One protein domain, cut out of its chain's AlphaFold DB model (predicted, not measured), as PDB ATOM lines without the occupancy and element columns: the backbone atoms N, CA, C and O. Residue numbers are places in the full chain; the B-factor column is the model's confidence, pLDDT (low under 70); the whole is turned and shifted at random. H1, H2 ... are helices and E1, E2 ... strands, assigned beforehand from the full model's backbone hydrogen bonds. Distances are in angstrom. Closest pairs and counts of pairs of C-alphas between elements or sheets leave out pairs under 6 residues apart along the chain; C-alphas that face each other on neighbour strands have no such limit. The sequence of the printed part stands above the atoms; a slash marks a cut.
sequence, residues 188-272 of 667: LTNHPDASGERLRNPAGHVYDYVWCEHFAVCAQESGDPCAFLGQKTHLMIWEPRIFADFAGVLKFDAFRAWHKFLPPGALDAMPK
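This is residues 188 to 272 of the 667 residues of an uncharacterized protein of Ganoderma sinense ZZ0214-1 (UniProt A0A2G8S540). A small antiparallel sheet of three short strands, E1, E3 and E2, has two helices, H1 and H2, joined by a tight turn into a corner on one side of it, while the loop of residues 199 to 206 runs past its other side. A long stretch with no named element, residues 188 to 208, leads into the sheet, and the small helices H3 and H4 follow the last strand, H4 lying well away from the sheet; the turn at Ala 194 and the tail at Lys 272 make the two ends of the longest axis. The printed part has 85 residues, with three named strands and four named helices in the order E1, H1, H2, E2, E3, H3, H4, and under half of the residues, 30 in helices and 10 in strands, are in named elements. The class is mixed, helices and strands, and the whole is compact, with a radius of gyration of the C-alphas of 13.4 A and spans of 45 by 31 by 23 A.

Residues 188 to 189 form a short antiparallel pairing with residues 209 to 210 of E1, which is residues 209 to 211. E1 is an edge strand, and its antiparallel neighbour is the inner strand E3, residues 248 to 251, at 157 degrees between their directions; N 249 and O 209 are within hydrogen-bond range at 2.8 A. The other neighbour of E3 is the edge strand E2, residues 242 to 244, antiparallel at 166 degrees, with N 243 and O 250 at 2.8 A and N 250 and O 243 at 2.8 A. E2 and E3 form a hairpin. The pairing is staggered: E3 pairs with E1 over residues 248 to 249 and with E2 over residues 249 to 251. H1, residues 213 to 221, is only just on the sheet, with 5 pairs of C-alphas within 10 A, and only grazes it with residues 215 to 219. H2, residues 225 to 236, only grazes the sheet with residues 226 to 234; its closest C-alphas to E2 are those of Leu 229 and Ala 244, 6.8 A apart. H1 and H2 only just touch, with 3 pairs of C-alphas within 8 A, and only at the corner by their link; the closest C-alphas are those of Ala 219 and Pro 225, at 5.1 A. H2 touches H1 with its residues 225 to 229 alone. The two helices run opposite ways at a steep tilt of 50 degrees. E1, H1, H2 and E2 form a split strand-helix-strand unit, two strands running the same way with helices between them along the chain and E3 between them in the sheet; its crossover is right-handed. H3, residues 255 to 259, only grazes the sheet, and the C-alphas of Phe 243 and Trp 258, the closest of E2 and H3, are 7.2 A apart. H4, residues 266 to 269, is not on the sheet, and it is apart from H3. In H1, H2 and H3 every O i to N i+4 pair is within hydrogen-bond range; H4 is too short for such a pair.

E1 begins at C-alpha 209, at (139.543, 186.370, 166.848). H1 is 12.5 A from first to last C-alpha, and H2, the longest helix, is 16.3 A, beginning at C-alpha 225, at (150.901, 192.148, 154.475). E2 follows H2, and E3 is 10.1 A long. H3 comes next, and H4 ends at C-alpha 269, at (165.048, 184.767, 160.818).

The two C-alphas farthest apart, those of Ala 194 and Lys 272, are 45.0 A apart. The printed part has no cut. The link from H3 to H4, 6 residues, is short, and the other links between named elements are tight. Mean pLDDT of the printed part is 71.9, and 33 residues are under 70, among them residues 230 to 240 and 261 to 272.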
ATOM      1  N   LEU A 188     136.493 190.428 164.965       72.25
ATOM      2  CA  LEU A 188     135.303 189.708 165.376       72.25
ATOM      3  C   LEU A 188     135.760 188.609 166.328       72.25
ATOM      4  O   LEU A 188     136.720 187.891 166.043       72.25
ATOM      5  N   THR A 189     135.096 188.455 167.468       75.25
ATOM      6  CA  THR A 189     135.238 187.215 168.231       75.25
ATOM      7  C   THR A 189     134.838 186.063 167.315       75.25
ATOM      8  O   THR A 189     133.827 186.146 166.617       75.25
ATOM      9  N   ASN A 190     135.634 184.991 167.286       82.62
ATOM     10  CA  ASN A 190     135.340 183.808 166.474       82.62
ATOM     11  C   ASN A 190     134.211 182.983 167.125       82.62
ATOM     12  O   ASN A 190     134.386 181.825 167.523       82.62
ATOM     13  N   HIS A 191     133.067 183.630 167.347       75.19
ATOM     14  CA  HIS A 191     131.860 182.978 167.810       75.19
ATOM     15  C   HIS A 191     131.324 182.092 166.687       75.19
ATOM     16  O   HIS A 191     131.378 182.483 165.523       75.19
ATOM     17  N   PRO A 192     130.817 180.897 167.026       66.56
ATOM     18  CA  PRO A 192     130.136 180.071 166.046       66.56
ATOM     19  C   PRO A 192     128.947 180.865 165.495       66.56
ATOM     20  O   PRO A 192     128.168 181.427 166.268       66.56
ATOM     21  N   ASP A 193     128.831 180.939 164.174       63.22
ATOM     22  CA  ASP A 193     127.657 181.517 163.527       63.22
ATOM     23  C   ASP A 193     126.432 180.586 163.697       63.22
ATOM     24  O   ASP A 193     126.473 179.581 164.415       63.22
ATOM     25  N   ALA A 194     125.322 180.888 163.016       48.44
ATOM     26  CA  ALA A 194     124.121 180.047 163.032       48.44
ATOM     27  C   ALA A 194     124.356 178.603 162.525       48.44
ATOM     28  O   ALA A 194     123.518 177.735 162.766       48.44
ATOM     29  N   SER A 195     125.480 178.336 161.844       64.38
ATOM     30  CA  SER A 195     125.891 177.000 161.402       64.38
ATOM     31  C   SER A 195     126.671 176.218 162.467       64.38
ATOM     32  O   SER A 195     126.774 174.995 162.379       64.38
ATOM     33  N   GLY A 196     127.168 176.892 163.511       74.00
ATOM     34  CA  GLY A 196     127.870 176.275 164.635       74.00
ATOM     35  C   GLY A 196     129.380 176.095 164.437       74.00
ATOM     36  O   GLY A 196     130.063 175.679 165.378       74.00
ATOM     37  N   GLU A 197     129.928 176.403 163.259       79.56
ATOM     38  CA  GLU A 197     131.354 176.229 162.971       79.56
ATOM     39  C   GLU A 197     132.165 177.498 163.260       79.56
ATOM     40  O   GLU A 197     131.787 178.610 162.909       79.56
ATOM     41  N   ARG A 198     133.314 177.326 163.926       87.56
ATOM     42  CA  ARG A 198     134.291 178.399 164.149       87.56
ATOM     43  C   ARG A 198     135.380 178.333 163.093       87.56
ATOM     44  O   ARG A 198     135.825 177.233 162.750       87.56
ATOM     45  N   LEU A 199     135.874 179.491 162.654       87.12
ATOM     46  CA  LEU A 199     136.933 179.553 161.653       87.12
ATOM     47  C   LEU A 199     138.209 178.909 162.197       87.12
ATOM     48  O   LEU A 199     138.623 179.175 163.331       87.12
ATOM     49  N   ARG A 200     138.826 178.057 161.381       90.06
ATOM     50  CA  ARG A 200     140.062 177.356 161.717       90.06
ATOM     51  C   ARG A 200     141.154 177.697 160.721       90.06
ATOM     52  O   ARG A 200     140.880 177.877 159.538       90.06
ATOM     53  N   ASN A 201     142.392 177.737 161.192       86.75
ATOM     54  CA  ASN A 201     143.547 177.849 160.312       86.75
ATOM     55  C   ASN A 201     143.755 176.546 159.504       86.75
ATOM     56  O   ASN A 201     143.142 175.524 159.828       86.75
ATOM     57  N   PRO A 202     144.646 176.517 158.492       84.44
ATOM     58  CA  PRO A 202     144.924 175.302 157.712       84.44
ATOM     59  C   PRO A 202     145.392 174.096 158.544       84.44
ATOM     60  O   PRO A 202     145.293 172.958 158.097       84.44
ATOM     61  N   ALA A 203     145.881 174.334 159.764       79.12
ATOM     62  CA  ALA A 203     146.264 173.300 160.720       79.12
ATOM     63  C   ALA A 203     145.110 172.862 161.653       79.12
ATOM     64  O   ALA A 203     145.336 172.095 162.586       79.12
ATOM     65  N   GLY A 204     143.880 173.333 161.424       86.44
ATOM     66  CA  GLY A 204     142.675 172.952 162.164       86.44
ATOM     67  C   GLY A 204     142.458 173.687 163.491       86.44
ATOM     68  O   GLY A 204     141.529 173.341 164.226       86.44
ATOM     69  N   HIS A 205     143.264 174.697 163.822       82.31
ATOM     70  CA  HIS A 205     143.158 175.438 165.082       82.31
ATOM     71  C   HIS A 205     142.145 176.563 164.975       82.31
ATOM     72  O   HIS A 205     142.161 177.311 164.005       82.31
ATOM     73  N   VAL A 206     141.282 176.679 165.979       86.81
ATOM     74  CA  VAL A 206     140.240 177.706 166.037       86.81
ATOM     75  C   VAL A 206     140.879 179.043 166.380       86.81
ATOM     76  O   VAL A 206     141.526 179.133 167.417       86.81
ATOM     77  N   TYR A 207     140.682 180.063 165.545       87.44
ATOM     78  CA  TYR A 207     141.117 181.422 165.878       87.44
ATOM     79  C   TYR A 207     140.387 181.935 167.124       87.44
ATOM     80  O   TYR A 207     139.201 181.660 167.291       87.44
ATOM     81  N   ASP A 208     141.054 182.705 167.975       83.88
ATOM     82  CA  ASP A 208     140.392 183.397 169.088       83.88
ATOM     83  C   ASP A 208     139.600 184.598 168.566       83.88
ATOM     84  O   ASP A 208     138.484 184.882 169.012       83.88
ATOM     85  N   TYR A 209     140.152 185.246 167.541       85.06
ATOM     86  CA  TYR A 209     139.543 186.370 166.848       85.06
ATOM     87  C   TYR A 209     139.744 186.223 165.348       85.06
ATOM     88  O   TYR A 209     140.802 185.780 164.911       85.06
ATOM     89  N   VAL A 210     138.755 186.609 164.555       86.56
ATOM     90  CA  VAL A 210     138.862 186.663 163.095       86.56
ATOM     91  C   VAL A 210     138.863 188.110 162.639       86.56
ATOM     92  O   VAL A 210     138.232 188.972 163.256       86.56
ATOM     93  N   TRP A 211     139.603 188.394 161.574       83.81
ATOM     94  CA  TRP A 211     139.570 189.721 160.977       83.81
ATOM     95  C   TRP A 211     138.211 189.948 160.326       83.81
ATOM     96  O   TRP A 211     137.636 189.029 159.741       83.81
ATOM     97  N   CYS A 212     137.697 191.174 160.389       81.75
ATOM     98  CA  CYS A 212     136.577 191.518 159.521       81.75
ATOM     99  C   CYS A 212     137.026 191.446 158.049       81.75
ATOM    100  O   CYS A 212     138.201 191.660 157.734       81.75
ATOM    101  N   GLU A 213     136.094 191.150 157.141       76.81
ATOM    102  CA  GLU A 213     136.399 190.883 155.729       76.81
ATOM    103  C   GLU A 213     137.192 192.024 155.069       76.81
ATOM    104  O   GLU A 213     138.178 191.782 154.379       76.81
ATOM    105  N   HIS A 214     136.866 193.283 155.370       71.88
ATOM    106  CA  HIS A 214     137.660 194.414 154.881       71.88
ATOM    107  C   HIS A 214     139.064 194.480 155.457       71.88
ATOM    108  O   HIS A 214     139.970 194.893 154.746       71.88
ATOM    109  N   PHE A 215     139.269 194.157 156.737       78.31
ATOM    110  CA  PHE A 215     140.621 194.185 157.288       78.31
ATOM    111  C   PHE A 215     141.487 193.130 156.597       78.31
ATOM    112  O   PHE A 215     142.642 193.413 156.280       78.31
ATOM    113  N   ALA A 216     140.911 191.964 156.286       77.62
ATOM    114  CA  ALA A 216     141.575 190.950 155.478       77.62
ATOM    115  C   ALA A 216     141.927 191.478 154.072       77.62
ATOM    116  O   ALA A 216     143.060 191.292 153.633       77.62
ATOM    117  N   VAL A 217     141.020 192.206 153.405       78.00
ATOM    118  CA  VAL A 217     141.294 192.859 152.108       78.00
ATOM    119  C   VAL A 217     142.389 193.926 152.229       78.00
ATOM    120  O   VAL A 217     143.361 193.884 151.484       78.00
ATOM    121  N   CYS A 218     142.314 194.827 153.212       73.88
ATOM    122  CA  CYS A 218     143.335 195.854 153.456       73.88
ATOM    123  C   CYS A 218     144.718 195.250 153.739       73.88
ATOM    124  O   CYS A 218     145.730 195.791 153.302       73.88
ATOM    125  N   ALA A 219     144.767 194.141 154.483       78.06
ATOM    126  CA  ALA A 219     146.004 193.415 154.729       78.06
ATOM    127  C   ALA A 219     146.541 192.766 153.447       78.06
ATOM    128  O   ALA A 219     147.748 192.718 153.269       78.06
ATOM    129  N   GLN A 220     145.679 192.285 152.547       79.88
ATOM    130  CA  GLN A 220     146.090 191.732 151.249       79.88
ATOM    131  C   GLN A 220     146.555 192.807 150.258       79.88
ATOM    132  O   GLN A 220     147.445 192.548 149.453       79.88
ATOM    133  N   GLU A 221     145.964 194.001 150.314       80.94
ATOM    134  CA  GLU A 221     146.317 195.138 149.458       80.94
ATOM    135  C   GLU A 221     147.543 195.914 149.955       80.94
ATOM    136  O   GLU A 221     148.083 196.750 149.221       80.94
ATOM    137  N   SER A 222     148.013 195.671 151.184       79.94
ATOM    138  CA  SER A 222     149.234 196.311 151.659       79.94
ATOM    139  C   SER A 222     150.451 195.760 150.905       79.94
ATOM    140  O   SER A 222     150.557 194.568 150.625       79.94
ATOM    141  N   GLY A 223     151.407 196.636 150.580       76.38
ATOM    142  CA  GLY A 223     152.643 196.233 149.890       76.38
ATOM    143  C   GLY A 223     153.507 195.246 150.690       76.38
ATOM    144  O   GLY A 223     154.335 194.553 150.111       76.38
ATOM    145  N   ASP A 224     153.282 195.168 152.006       77.50
ATOM    146  CA  ASP A 224     153.807 194.133 152.896       77.50
ATOM    147  C   ASP A 224     152.715 193.722 153.907       77.50
ATOM    148  O   ASP A 224     152.513 194.385 154.937       77.50
ATOM    149  N   PRO A 225     151.960 192.655 153.606       71.50
ATOM    150  CA  PRO A 225     150.901 192.148 154.475       71.50
ATOM    151  C   PRO A 225     151.375 191.681 155.846       71.50
ATOM    152  O   PRO A 225     150.700 191.903 156.851       71.50
ATOM    153  N   CYS A 226     152.555 191.066 155.913       63.34
ATOM    154  CA  CYS A 226     153.098 190.522 157.153       63.34
ATOM    155  C   CYS A 226     153.507 191.647 158.107       63.34
ATOM    156  O   CYS A 226     153.171 191.599 159.293       63.34
ATOM    157  N   ALA A 227     154.179 192.685 157.598       64.75
ATOM    158  CA  ALA A 227     154.517 193.863 158.394       64.75
ATOM    159  C   ALA A 227     153.261 194.623 158.845       64.75
ATOM    160  O   ALA A 227     153.178 195.041 160.003       64.75
ATOM    161  N   PHE A 228     152.260 194.749 157.967       73.19
ATOM    162  CA  PHE A 228     150.982 195.387 158.290       73.19
ATOM    163  C   PHE A 228     150.248 194.652 159.419       73.19
ATOM    164  O   PHE A 228     149.878 195.269 160.424       73.19
ATOM    165  N   LEU A 229     150.097 193.330 159.303       74.25
ATOM    166  CA  LEU A 229     149.481 192.492 160.332       74.25
ATOM    167  C   LEU A 229     150.286 192.517 161.636       74.25
ATOM    168  O   LEU A 229     149.695 192.651 162.707       74.25
ATOM    169  N   GLY A 230     151.618 192.456 161.569       65.00
ATOM    170  CA  GLY A 230     152.497 192.531 162.736       65.00
ATOM    171  C   GLY A 230     152.363 193.853 163.492       65.00
ATOM    172  O   GLY A 230     152.137 193.850 164.702       65.00
ATOM    173  N   GLN A 231     152.409 194.984 162.783       63.12
ATOM    174  CA  GLN A 231     152.242 196.315 163.373       63.12
ATOM    175  C   GLN A 231     150.859 196.470 164.015       63.12
ATOM    176  O   GLN A 231     150.738 196.962 165.136       63.12
ATOM    177  N   LYS A 232     149.805 196.026 163.323       66.19
ATOM    178  CA  LYS A 232     148.426 196.122 163.810       66.19
ATOM    179  C   LYS A 232     148.179 195.207 165.008       66.19
ATOM    180  O   LYS A 232     147.608 195.661 165.994       66.19
ATOM    181  N   THR A 233     148.675 193.976 164.982       63.84
ATOM    182  CA  THR A 233     148.551 193.032 166.104       63.84
ATOM    183  C   THR A 233     149.338 193.520 167.323       63.84
ATOM    184  O   THR A 233     148.805 193.502 168.429       63.84
ATOM    185  N   HIS A 234     150.551 194.052 167.128       53.12
ATOM    186  CA  HIS A 234     151.399 194.573 168.205       53.12
ATOM    187  C   HIS A 234     150.839 195.845 168.862       53.12
ATOM    188  O   HIS A 234     150.918 196.003 170.078       53.12
ATOM    189  N   LEU A 235     150.229 196.743 168.080       47.22
ATOM    190  CA  LEU A 235     149.569 197.940 168.613       47.22
ATOM    191  C   LEU A 235     148.259 197.622 169.352       47.22
ATOM    192  O   LEU A 235     147.842 198.414 170.193       47.22
ATOM    193  N   MET A 236     147.603 196.499 169.035       49.66
ATOM    194  CA  MET A 236     146.257 196.189 169.530       49.66
ATOM    195  C   MET A 236     146.220 195.154 170.658       49.66
ATOM    196  O   MET A 236     145.364 195.266 171.534       49.66
ATOM    197  N   ILE A 237     147.129 194.176 170.684       52.78
ATOM    198  CA  ILE A 237     147.241 193.210 171.781       52.78
ATOM    199  C   ILE A 237     148.706 193.090 172.193       52.78
ATOM    200  O   ILE A 237     149.533 192.488 171.513       52.78
ATOM    201  N   TRP A 238     149.011 193.648 173.360       52.34
ATOM    202  CA  TRP A 238     150.316 193.571 174.017       52.34
ATOM    203  C   TRP A 238     150.542 192.203 174.691       52.34
ATOM    204  O   TRP A 238     150.870 192.124 175.872       52.34
ATOM    205  N   GLU A 239     150.359 191.096 173.962       57.06
ATOM    206  CA  GLU A 239     150.760 189.770 174.441       57.06
ATOM    207  C   GLU A 239     151.863 189.166 173.554       57.06
ATOM    208  O   GLU A 239     151.750 189.163 172.334       57.06
ATOM    209  N   PRO A 240     152.939 188.597 174.127       49.59
ATOM    210  CA  PRO A 240     154.027 187.983 173.358       49.59
ATOM    211  C   PRO A 240     153.689 186.577 172.816       49.59
ATOM    212  O   PRO A 240     154.569 185.879 172.322       49.59
ATOM    213  N   ARG A 241     152.438 186.112 172.952       73.94
ATOM    214  CA  ARG A 241     152.006 184.732 172.638       73.94
ATOM    215  C   ARG A 241     150.852 184.712 171.649       73.94
ATOM    216  O   ARG A 241     149.853 184.023 171.851       73.94
ATOM    217  N   ILE A 242     150.975 185.516 170.609       78.88
ATOM    218  CA  ILE A 242     149.933 185.666 169.612       78.88
ATOM    219  C   ILE A 242     150.532 185.364 168.246       78.88
ATOM    220  O   ILE A 242     151.675 185.719 167.957       78.88
ATOM    221  N   PHE A 243     149.772 184.671 167.417       81.81
ATOM    222  CA  PHE A 243     150.060 184.488 166.005       81.81
ATOM    223  C   PHE A 243     148.909 185.101 165.224       81.81
ATOM    224  O   PHE A 243     147.753 184.812 165.511       81.81
ATOM    225  N   ALA A 244     149.228 185.941 164.252       84.31
ATOM    226  CA  ALA A 244     148.256 186.532 163.353       84.31
ATOM    227  C   ALA A 244     148.576 186.096 161.926       84.31
ATOM    228  O   ALA A 244     149.737 186.121 161.518       84.31
ATOM    229  N   ASP A 245     147.550 185.724 161.173       86.12
ATOM    230  CA  ASP A 245     147.626 185.533 159.727       86.12
ATOM    231  C   ASP A 245     146.503 186.319 159.041       86.12
ATOM    232  O   ASP A 245     145.944 187.231 159.636       86.12
ATOM    233  N   PHE A 246     146.178 186.018 157.786       84.56
ATOM    234  CA  PHE A 246     145.141 186.735 157.039       84.56
ATOM    235  C   PHE A 246     143.707 186.428 157.469       84.56
ATOM    236  O   PHE A 246     142.800 187.158 157.076       84.56
ATOM    237  N   ALA A 247     143.479 185.359 158.228       83.44
ATOM    238  CA  ALA A 247     142.143 184.940 158.635       83.44
ATOM    239  C   ALA A 247     141.825 185.379 160.069       83.44
ATOM    240  O   ALA A 247     140.677 185.698 160.381       83.44
ATOM    241  N   GLY A 248     142.835 185.456 160.936       85.69
ATOM    242  CA  GLY A 248     142.613 185.912 162.295       85.69
ATOM    243  C   GLY A 248     143.838 185.870 163.186       85.69
ATOM    244  O   GLY A 248     144.987 185.884 162.746       85.69
ATOM    245  N   VAL A 249     143.550 185.818 164.480       87.12
ATOM    246  CA  VAL A 249     144.511 185.867 165.568       87.12
ATOM    247  C   VAL A 249     144.317 184.652 166.469       87.12
ATOM    248  O   VAL A 249     143.224 184.404 166.977       87.12
ATOM    249  N   LEU A 250     145.398 183.898 166.659       86.00
ATOM    250  CA  LEU A 250     145.522 182.787 167.595       86.00
ATOM    251  C   LEU A 250     146.302 183.243 168.820       86.00
ATOM    252  O   LEU A 250     147.448 183.686 168.715       86.00
ATOM    253  N   LYS A 251     145.702 183.084 169.988       83.12
ATOM    254  CA  LYS A 251     146.321 183.282 171.285       83.12
ATOM    255  C   LYS A 251     146.767 181.928 171.822       83.12
ATOM    256  O   LYS A 251     146.033 180.946 171.798       83.12
ATOM    257  N   PHE A 252     147.991 181.871 172.330       77.62
ATOM    258  CA  PHE A 252     148.538 180.648 172.900       77.62
ATOM    259  C   PHE A 252     148.720 180.787 174.399       77.62
ATOM    260  O   PHE A 252     149.442 181.661 174.879       77.62
ATOM    261  N   ASP A 253     148.156 179.839 175.140       68.12
ATOM    262  CA  ASP A 253     148.339 179.767 176.590       68.12
ATOM    263  C   ASP A 253     149.801 179.474 176.957       68.12
ATOM    264  O   ASP A 253     150.328 179.973 177.956       68.12
ATOM    265  N   ALA A 254     150.500 178.721 176.102       69.56
ATOM    266  CA  ALA A 254     151.879 178.308 176.309       69.56
ATOM    267  C   ALA A 254     152.749 178.513 175.064       69.56
ATOM    268  O   ALA A 254     152.356 178.232 173.934       69.56
ATOM    269  N   PHE A 255     154.004 178.899 175.295       60.97
ATOM    270  CA  PHE A 255     154.993 179.140 174.243       60.97
ATOM    271  C   PHE A 255     155.231 177.916 173.333       60.97
ATOM    272  O   PHE A 255     155.356 178.049 172.119       60.97
ATOM    273  N   ARG A 256     155.239 176.697 173.899       65.50
ATOM    274  CA  ARG A 256     155.385 175.450 173.121       65.50
ATOM    275  C   ARG A 256     154.260 175.244 172.110       65.50
ATOM    276  O   ARG A 256     154.486 174.591 171.097       65.50
ATOM    277  N   ALA A 257     153.058 175.737 172.409       71.50
ATOM    278  CA  ALA A 257     151.948 175.667 171.473       71.50
ATOM    279  C   ALA A 257     152.207 176.632 170.315       71.50
ATOM    280  O   ALA A 257     152.214 176.169 169.187       71.50
ATOM    281  N   TRP A 258     152.572 177.889 170.597       76.31
ATOM    282  CA  TRP A 258     152.925 178.901 169.588       76.31
ATOM    283  C   TRP A 258     154.076 178.467 168.665       76.31
ATOM    284  O   TRP A 258     153.977 178.588 167.448       76.31
ATOM    285  N   HIS A 259     155.139 177.864 169.210       71.12
ATOM    286  CA  HIS A 259     156.309 177.428 168.433       71.12
ATOM    287  C   HIS A 259     155.974 176.437 167.304       71.12
ATOM    288  O   HIS A 259     156.634 176.426 166.269       71.12
ATOM    289  N   LYS A 260     154.930 175.611 167.465       75.19
ATOM    290  CA  LYS A 260     154.500 174.647 166.436       75.19
ATOM    291  C   LYS A 260     153.911 175.310 165.182       75.19
ATOM    292  O   LYS A 260     153.665 174.611 164.206       75.19
ATOM    293  N   PHE A 261     153.675 176.621 165.220       69.06
ATOM    294  CA  PHE A 261     153.025 177.396 164.159       69.06
ATOM    295  C   PHE A 261     154.007 178.244 163.359       69.06
ATOM    296  O   PHE A 261     153.621 178.851 162.363       69.06
ATOM    297  N   LEU A 262     155.275 178.285 163.765       65.56
ATOM    298  CA  LEU A 262     156.300 178.970 162.998       65.56
ATOM    299  C   LEU A 262     156.680 178.119 161.774       65.56
ATOM    300  O   LEU A 262     156.937 176.920 161.929       65.56
ATOM    301  N   PRO A 263     156.739 178.707 160.563       64.94
ATOM    302  CA  PRO A 263     157.276 178.024 159.393       64.94
ATOM    303  C   PRO A 263     158.677 177.462 159.683       64.94
ATOM    304  O   PRO A 263     159.442 178.099 160.416       64.94
ATOM    305  N   PRO A 264     159.060 176.313 159.100       61.22
ATOM    306  CA  PRO A 264     160.429 175.815 159.201       61.22
ATOM    307  C   PRO A 264     161.433 176.909 158.795       61.22
ATOM    308  O   PRO A 264     161.342 177.450 157.697       61.22
ATOM    309  N   GLY A 265     162.354 177.266 159.696       57.78
ATOM    310  CA  GLY A 265     163.345 178.334 159.488       57.78
ATOM    311  C   GLY A 265     162.904 179.754 159.881       57.78
ATOM    312  O   GLY A 265     163.737 180.653 159.927       57.78
ATOM    313  N   ALA A 266     161.635 179.992 160.234       61.03
ATOM    314  CA  ALA A 266     161.190 181.317 160.688       61.03
ATOM    315  C   ALA A 266     161.849 181.728 162.014       61.03
ATOM    316  O   ALA A 266     162.177 182.895 162.204       61.03
ATOM    317  N   LEU A 267     162.117 180.759 162.894       53.31
ATOM    318  CA  LEU A 267     162.849 180.976 164.143       53.31
ATOM    319  C   LEU A 267     164.272 181.501 163.903       53.31
ATOM    320  O   LEU A 267     164.777 182.308 164.682       53.31
ATOM    321  N   ASP A 268     164.902 181.063 162.808       60.41
ATOM    322  CA  ASP A 268     166.249 181.479 162.422       60.41
ATOM    323  C   ASP A 268     166.300 182.926 161.916       60.41
ATOM    324  O   ASP A 268     167.327 183.586 162.071       60.41
ATOM    325  N   ALA A 269     165.195 183.412 161.343       49.25
ATOM    326  CA  ALA A 269     165.048 184.767 160.818       49.25
ATOM    327  C   ALA A 269     164.593 185.791 161.877       49.25
ATOM    328  O   ALA A 269     164.647 186.996 161.630       49.25
ATOM    329  N   MET A 270     164.143 185.341 163.055       49.44
ATOM    330  CA  MET A 270     163.731 186.240 164.134       49.44
ATOM    331  C   MET A 270     164.937 186.922 164.804       49.44
ATOM    332  O   MET A 270     166.013 186.324 164.917       49.44
ATOM    333  N   PRO A 271     164.773 188.158 165.322       46.00
ATOM    334  CA  PRO A 271     165.791 188.809 166.138       46.00
ATOM    335  C   PRO A 271     166.267 187.888 167.268       46.00
ATOM    336  O   PRO A 271     165.461 187.223 167.919       46.00
ATOM    337  N   LYS A 272     167.581 187.870 167.533       44.94
ATOM    338  CA  LYS A 272     168.228 186.900 168.441       44.94
ATOM    339  C   LYS A 272     167.566 186.772 169.823       44.94
ATOM    340  O   LYS A 272     167.578 185.683 170.387       44.94
TER     341      LYS A 272